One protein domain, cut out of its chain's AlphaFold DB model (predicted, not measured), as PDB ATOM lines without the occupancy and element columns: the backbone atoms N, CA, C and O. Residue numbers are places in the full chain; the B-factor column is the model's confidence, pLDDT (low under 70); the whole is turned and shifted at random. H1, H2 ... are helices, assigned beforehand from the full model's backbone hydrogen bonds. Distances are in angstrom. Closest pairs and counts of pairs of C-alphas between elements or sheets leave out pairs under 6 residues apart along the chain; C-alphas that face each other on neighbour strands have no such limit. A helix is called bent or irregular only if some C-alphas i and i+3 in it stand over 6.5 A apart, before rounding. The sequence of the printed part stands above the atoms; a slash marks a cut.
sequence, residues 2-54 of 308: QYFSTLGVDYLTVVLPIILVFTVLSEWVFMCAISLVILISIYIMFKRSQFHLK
ATOM      1  N   GLN A   2      40.353 -55.571 -59.602       74.69
ATOM      2  CA  GLN A   2      39.985 -55.036 -58.277       74.69
ATOM      3  C   GLN A   2      40.402 -53.571 -58.067       74.69
ATOM      4  O   GLN A   2      39.554 -52.778 -57.700       74.69
ATOM      5  N   TYR A   3      41.635 -53.177 -58.414       79.81
ATOM      6  CA  TYR A   3      42.101 -51.787 -58.256       79.81
ATOM      7  C   TYR A   3      41.234 -50.750 -58.994       79.81
ATOM      8  O   TYR A   3      40.839 -49.750 -58.410       79.81
ATOM      9  N   PHE A   4      40.890 -51.010 -60.261       80.94
ATOM     10  CA  PHE A   4      40.017 -50.122 -61.039       80.94
ATOM     11  C   PHE A   4      38.597 -50.065 -60.471       80.94
ATOM     12  O   PHE A   4      37.980 -49.006 -60.486       80.94
ATOM     13  N   SER A   5      38.097 -51.180 -59.926       78.94
ATOM     14  CA  SER A   5      36.805 -51.205 -59.240       78.94
ATOM     15  C   SER A   5      36.831 -50.369 -57.962       78.94
ATOM     16  O   SER A   5      35.895 -49.613 -57.728       78.94
ATOM     17  N   THR A   6      37.890 -50.462 -57.152       82.06
ATOM     18  CA  THR A   6      38.026 -49.653 -55.933       82.06
ATOM     19  C   THR A   6      38.120 -48.170 -56.274       82.06
ATOM     20  O   THR A   6      37.420 -47.360 -55.684       82.06
ATOM     21  N   LEU A   7      38.899 -47.826 -57.301       82.75
ATOM     22  CA  LEU A   7      39.061 -46.448 -57.763       82.75
ATOM     23  C   LEU A   7      37.743 -45.875 -58.315       82.75
ATOM     24  O   LEU A   7      37.413 -44.719 -58.059       82.75
ATOM     25  N   GLY A   8      36.951 -46.695 -59.013       81.19
ATOM     26  CA  GLY A   8      35.603 -46.330 -59.450       81.19
ATOM     27  C   GLY A   8      34.652 -46.072 -58.278       81.19
ATOM     28  O   GLY A   8      33.907 -45.094 -58.299       81.19
ATOM     29  N   VAL A   9      34.710 -46.899 -57.231       82.12
ATOM     30  CA  VAL A   9      33.919 -46.696 -56.007       82.12
ATOM     31  C   VAL A   9      34.358 -45.426 -55.277       82.12
ATOM     32  O   VAL A   9      33.500 -44.627 -54.907       82.12
ATOM     33  N   ASP A  10      35.658 -45.179 -55.127       79.50
ATOM     34  CA  ASP A  10      36.187 -43.962 -54.494       79.50
ATOM     35  C   ASP A  10      35.767 -42.701 -55.266       79.50
ATOM     36  O   ASP A  10      35.352 -41.700 -54.677       79.50
ATOM     37  N   TYR A  11      35.792 -42.756 -56.600       80.94
ATOM     38  CA  TYR A  11      35.305 -41.666 -57.442       80.94
ATOM     39  C   TYR A  11      33.806 -41.405 -57.232       80.94
ATOM     40  O   TYR A  11      33.404 -40.263 -57.008       80.94
ATOM     41  N   LEU A  12      32.977 -42.451 -57.258       80.62
ATOM     42  CA  LEU A  12      31.524 -42.324 -57.108       80.62
ATOM     43  C   LEU A  12      31.094 -41.904 -55.696       80.62
ATOM     44  O   LEU A  12      30.068 -41.248 -55.548       80.62
ATOM     45  N   THR A  13      31.853 -42.280 -54.666       76.81
ATOM     46  CA  THR A  13      31.492 -42.039 -53.259       76.81
ATOM     47  C   THR A  13      32.096 -40.764 -52.685       76.81
ATOM     48  O   THR A  13      31.484 -40.155 -51.810       76.81
ATOM     49  N   VAL A  14      33.268 -40.339 -53.165       76.44
ATOM     50  CA  VAL A  14      33.967 -39.155 -52.643       76.44
ATOM     51  C   VAL A  14      33.951 -38.025 -53.661       76.44
ATOM     52  O   VAL A  14      33.478 -36.932 -53.363       76.44
ATOM     53  N   VAL A  15      34.440 -38.269 -54.876       79.00
ATOM     54  CA  VAL A  15      34.660 -37.198 -55.861       79.00
ATOM     55  C   VAL A  15      33.338 -36.667 -56.415       79.00
ATOM     56  O   VAL A  15      33.114 -35.457 -56.425       79.00
ATOM     57  N   LEU A  16      32.445 -37.557 -56.845       78.19
ATOM     58  CA  LEU A  16      31.185 -37.187 -57.488       78.19
ATOM     59  C   LEU A  16      30.234 -36.408 -56.556       78.19
ATOM     60  O   LEU A  16      29.728 -35.372 -56.991       78.19
ATOM     61  N   PRO A  17      30.033 -36.789 -55.277       78.94
ATOM     62  CA  PRO A  17      29.215 -36.007 -54.353       78.94
ATOM     63  C   PRO A  17      29.804 -34.625 -54.074       78.94
ATOM     64  O   PRO A  17      29.067 -33.641 -54.063       78.94
ATOM     65  N   ILE A  18      31.129 -34.529 -53.919       73.94
ATOM     66  CA  ILE A  18      31.815 -33.246 -53.724       73.94
ATOM     67  C   ILE A  18      31.588 -32.328 -54.936       73.94
ATOM     68  O   ILE A  18      31.233 -31.161 -54.765       73.94
ATOM     69  N   ILE A  19      31.729 -32.850 -56.160       77.25
ATOM     70  CA  ILE A  19      31.462 -32.085 -57.389       77.25
ATOM     71  C   ILE A  19      29.997 -31.646 -57.441       77.25
ATOM     72  O   ILE A  19      29.726 -30.476 -57.709       77.25
ATOM     73  N   LEU A  20      29.052 -32.548 -57.162       76.44
ATOM     74  CA  LEU A  20      27.619 -32.247 -57.199       76.44
ATOM     75  C   LEU A  20      27.235 -31.141 -56.212       76.44
ATOM     76  O   LEU A  20      26.544 -30.202 -56.607       76.44
ATOM     77  N   VAL A  21      27.722 -31.212 -54.970       74.62
ATOM     78  CA  VAL A  21      27.479 -30.198 -53.930       74.62
ATOM     79  C   VAL A  21      28.047 -28.837 -54.340       74.62
ATOM     80  O   VAL A  21      27.391 -27.814 -54.152       74.62
ATOM     81  N   PHE A  22      29.236 -28.803 -54.947       68.75
ATOM     82  CA  PHE A  22      29.871 -27.544 -55.351       68.75
ATOM     83  C   PHE A  22      29.378 -26.963 -56.681       68.75
ATOM     84  O   PHE A  22      29.673 -25.803 -56.968       68.75
ATOM     85  N   THR A  23      28.625 -27.723 -57.476       76.19
ATOM     86  CA  THR A  23      28.122 -27.288 -58.787       76.19
ATOM     87  C   THR A  23      26.596 -27.164 -58.777       76.19
ATOM     88  O   THR A  23      26.057 -26.100 -58.466       76.19
ATOM     89  N   VAL A  24      25.895 -28.258 -59.071       74.38
ATOM     90  CA  VAL A  24      24.443 -28.311 -59.296       74.38
ATOM     91  C   VAL A  24      23.649 -28.111 -58.005       74.38
ATOM     92  O   VAL A  24      22.654 -27.395 -58.002       74.38
ATOM     93  N   LEU A  25      24.097 -28.700 -56.894       70.81
ATOM     94  CA  LEU A  25      23.409 -28.617 -55.600       70.81
ATOM     95  C   LEU A  25      23.864 -27.415 -54.771       70.81
ATOM     96  O   LEU A  25      23.561 -27.352 -53.582       70.81
ATOM     97  N   SER A  26      24.558 -26.447 -55.377       69.00
ATOM     98  CA  SER A  26      25.091 -25.309 -54.637       69.00
ATOM     99  C   SER A  26      24.010 -24.589 -53.819       69.00
ATOM    100  O   SER A  26      24.225 -24.282 -52.648       69.00
ATOM    101  N   GLU A  27      22.813 -24.370 -54.362       70.38
ATOM    102  CA  GLU A  27      21.694 -23.743 -53.633       70.38
ATOM    103  C   GLU A  27      21.208 -24.549 -52.417       70.38
ATOM    104  O   GLU A  27      20.768 -23.965 -51.429       70.38
ATOM    105  N   TRP A  28      21.382 -25.871 -52.440       69.81
ATOM    106  CA  TRP A  28      20.958 -26.809 -51.396       69.81
ATOM    107  C   TRP A  28      22.103 -27.253 -50.481       69.81
ATOM    108  O   TRP A  28      21.936 -28.174 -49.679       69.81
ATOM    109  N   VAL A  29      23.267 -26.608 -50.581       67.31
ATOM    110  CA  VAL A  29      24.480 -26.949 -49.827       67.31
ATOM    111  C   VAL A  29      24.224 -27.060 -48.330       67.31
ATOM    112  O   VAL A  29      24.646 -28.039 -47.724       67.31
ATOM    113  N   PHE A  30      23.490 -26.112 -47.743       62.28
ATOM    114  CA  PHE A  30      23.186 -26.124 -46.309       62.28
ATOM    115  C   PHE A  30      22.356 -27.349 -45.911       62.28
ATOM    116  O   PHE A  30      22.658 -28.013 -44.925       62.28
ATOM    117  N   MET A  31      21.356 -27.709 -46.721       68.38
ATOM    118  CA  MET A  31      20.524 -28.891 -46.476       68.38
ATOM    119  C   MET A  31      21.336 -30.185 -46.627       68.38
ATOM    120  O   MET A  31      21.162 -31.120 -45.845       68.38
ATOM    121  N   CYS A  32      22.266 -30.226 -47.587       68.44
ATOM    122  CA  CYS A  32      23.174 -31.358 -47.779       68.44
ATOM    123  C   CYS A  32      24.174 -31.498 -46.621       68.44
ATOM    124  O   CYS A  32      24.403 -32.612 -46.153       68.44
ATOM    125  N   ALA A  33      24.737 -30.387 -46.137       64.94
ATOM    126  CA  ALA A  33      25.654 -30.364 -45.000       64.94
ATOM    127  C   ALA A  33      24.964 -30.854 -43.719       64.94
ATOM    128  O   ALA A  33      25.432 -31.807 -43.098       64.94
ATOM    129  N   ILE A  34      23.787 -30.301 -43.403       65.88
ATOM    130  CA  ILE A  34      22.981 -30.717 -42.247       65.88
ATOM    131  C   ILE A  34      22.627 -32.208 -42.347       65.88
ATOM    132  O   ILE A  34      22.774 -32.950 -41.375       65.88
ATOM    133  N   SER A  35      22.215 -32.680 -43.528       71.69
ATOM    134  CA  SER A  35      21.917 -34.100 -43.758       71.69
ATOM    135  C   SER A  35      23.139 -34.998 -43.527       71.69
ATOM    136  O   SER A  35      23.028 -36.020 -42.849       71.69
ATOM    137  N   LEU A  36      24.318 -34.600 -44.016       69.75
ATOM    138  CA  LEU A  36      25.567 -35.333 -43.796       69.75
ATOM    139  C   LEU A  36      25.965 -35.363 -42.319       69.75
ATOM    140  O   LEU A  36      26.353 -36.420 -41.823       69.75
ATOM    141  N   VAL A  37      25.831 -34.253 -41.594       67.06
ATOM    142  CA  VAL A  37      26.129 -34.198 -40.155       67.06
ATOM    143  C   VAL A  37      25.177 -35.089 -39.361       67.06
ATOM    144  O   VAL A  37      25.623 -35.848 -38.495       67.06
ATOM    145  N   ILE A  38      23.884 -35.083 -39.698       69.19
ATOM    146  CA  ILE A  38      22.896 -35.988 -39.101       69.19
ATOM    147  C   ILE A  38      23.273 -37.449 -39.389       69.19
ATOM    148  O   ILE A  38      23.364 -38.242 -38.452       69.19
ATOM    149  N   LEU A  39      23.595 -37.811 -40.633       74.50
ATOM    150  CA  LEU A  39      24.013 -39.175 -40.991       74.50
ATOM    151  C   LEU A  39      25.294 -39.612 -40.266       74.50
ATOM    152  O   LEU A  39      25.364 -40.733 -39.758       74.50
ATOM    153  N   ILE A  40      26.289 -38.729 -40.167       69.69
ATOM    154  CA  ILE A  40      27.545 -38.991 -39.453       69.69
ATOM    155  C   ILE A  40      27.281 -39.163 -37.956       69.69
ATOM    156  O   ILE A  40      27.808 -40.097 -37.354       69.69
ATOM    157  N   SER A  41      26.450 -38.315 -37.345       64.81
ATOM    158  CA  SER A  41      26.093 -38.438 -35.928       64.81
ATOM    159  C   SER A  41      25.354 -39.746 -35.633       64.81
ATOM    160  O   SER A  41      25.733 -40.449 -34.696       64.81
ATOM    161  N   ILE A  42      24.398 -40.143 -36.481       73.12
ATOM    162  CA  ILE A  42      23.689 -41.425 -36.383       73.12
ATOM    163  C   ILE A  42      24.683 -42.584 -36.522       73.12
ATOM    164  O   ILE A  42      24.707 -43.477 -35.675       73.12
ATOM    165  N   TYR A  43      25.564 -42.550 -37.525       76.00
ATOM    166  CA  TYR A  43      26.603 -43.567 -37.703       76.00
ATOM    167  C   TYR A  43      27.536 -43.657 -36.487       76.00
ATOM    168  O   TYR A  43      27.838 -44.757 -36.025       76.00
ATOM    169  N   ILE A  44      27.957 -42.522 -35.919       67.56
ATOM    170  CA  ILE A  44      28.769 -42.484 -34.697       67.56
ATOM    171  C   ILE A  44      27.992 -43.071 -33.516       67.56
ATOM    172  O   ILE A  44      28.578 -43.831 -32.747       67.56
ATOM    173  N   MET A  45      26.699 -42.774 -33.364       66.44
ATOM    174  CA  MET A  45      25.863 -43.349 -32.302       66.44
ATOM    175  C   MET A  45      25.739 -44.873 -32.435       66.44
ATOM    176  O   MET A  45      25.975 -45.587 -31.457       66.44
ATOM    177  N   PHE A  46      25.484 -45.382 -33.644       69.38
ATOM    178  CA  PHE A  46      25.448 -46.822 -33.929       69.38
ATOM    179  C   PHE A  46      26.808 -47.493 -33.697       69.38
ATOM    180  O   PHE A  46      26.898 -48.545 -33.062       69.38
ATOM    181  N   LYS A  47      27.897 -46.867 -34.146       63.91
ATOM    182  CA  LYS A  47      29.249 -47.409 -33.978       63.91
ATOM    183  C   LYS A  47      29.720 -47.347 -32.525       63.91
ATOM    184  O   LYS A  47      30.423 -48.250 -32.083       63.91
ATOM    185  N   ARG A  48      29.310 -46.330 -31.758       56.22
ATOM    186  CA  ARG A  48      29.574 -46.201 -30.313       56.22
ATOM    187  C   ARG A  48      28.868 -47.293 -29.507       56.22
ATOM    188  O   ARG A  48      29.434 -47.746 -28.518       56.22
ATOM    189  N   SER A  49      27.702 -47.759 -29.961       55.03
ATOM    190  CA  SER A  49      27.040 -48.948 -29.406       55.03
ATOM    191  C   SER A  49      27.858 -50.228 -29.645       55.03
ATOM    192  O   SER A  49      27.971 -51.054 -28.744       55.03
ATOM    193  N   GLN A  50      28.522 -50.362 -30.801       53.47
ATOM    194  CA  GLN A  50      29.354 -51.533 -31.131       53.47
ATOM    195  C   GLN A  50      30.783 -51.491 -30.550       53.47
ATOM    196  O   GLN A  50      31.360 -52.536 -30.253       53.47
ATOM    197  N   PHE A  51      31.374 -50.304 -30.373       48.56
ATOM    198  CA  PHE A  51      32.756 -50.140 -29.887       48.56
ATOM    199  C   PHE A  51      32.931 -50.447 -28.396       48.56
ATOM    200  O   PHE A  51      34.049 -50.715 -27.964       48.56
ATOM    201  N   HIS A  52      31.838 -50.481 -27.627       48.88
ATOM    202  CA  HIS A  52      31.858 -50.816 -26.198       48.88
ATOM    203  C   HIS A  52      32.348 -52.255 -25.906       48.88
ATOM    204  O   HIS A  52      32.531 -52.614 -24.746       48.88
ATOM    205  N   LEU A  53      32.575 -53.069 -26.949       46.28
ATOM    206  CA  LEU A  53      33.029 -54.462 -26.881       46.28
ATOM    207  C   LEU A  53      34.476 -54.695 -27.359       46.28
ATOM    208  O   LEU A  53      34.936 -55.836 -27.315       46.28
ATOM    209  N   LYS A  54      35.212 -53.681 -27.848       43.78
ATOM    210  CA  LYS A  54      36.522 -53.919 -28.495       43.78
ATOM    211  C   LYS A  54      37.548 -52.796 -28.277       43.78
ATOM    212  O   LYS A  54      38.101 -52.254 -29.230       43.78
TER     213      LYS A  54
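Overview. This is residues 2 to 54 of the 308 residues of an uncharacterized protein of Zea mays (UniProt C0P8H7). Two long helices, H1 then H2, meet near a tight turn and open out as a V, with most of each arm standing free. The printed part has 53 residues, its class is all helix, and it has no named strand. It is only just extended, close to loose, with a radius of gyration of the C-alphas of 15.0 A, and flat, spanning 42 by 35 by 7 A.

Arrangement. H1, residues 2 to 22, has a kink of 25 degrees near residue 11. A tight link of 3 residues joins it to H2, residues 26 to 51, which has a kink of 27 degrees near residue 33. H1 touches H2 with residues 20 to 22 alone, and H2 touches H1 with residues 26 to 32 alone; their closest C-alphas, those of Val 21 and Val 29, are 6.0 A apart. They run opposite ways at a steep tilt of 50 degrees. Of the O i to N i+4 pairs, 15 of 17 in H1 and 20 of 22 in H2 are within hydrogen-bond range.

Along the chain. H1 is 29.4 A long from C-alpha 2 at (39.985, -55.036, -58.277) to C-alpha 22. H2 is 35.9 A long and ends with C-alpha 51 at (32.756, -50.140, -29.887); it is irregular, with C-alphas 27 and 30 lying 7.8 A apart.

Size, cuts and confidence. The two C-alphas farthest apart, those of Val 24 and Leu 53, are 42.5 A apart. The printed part has no cut. Its mean pLDDT is 70.3, and residues 44 to 54 are among those under 70.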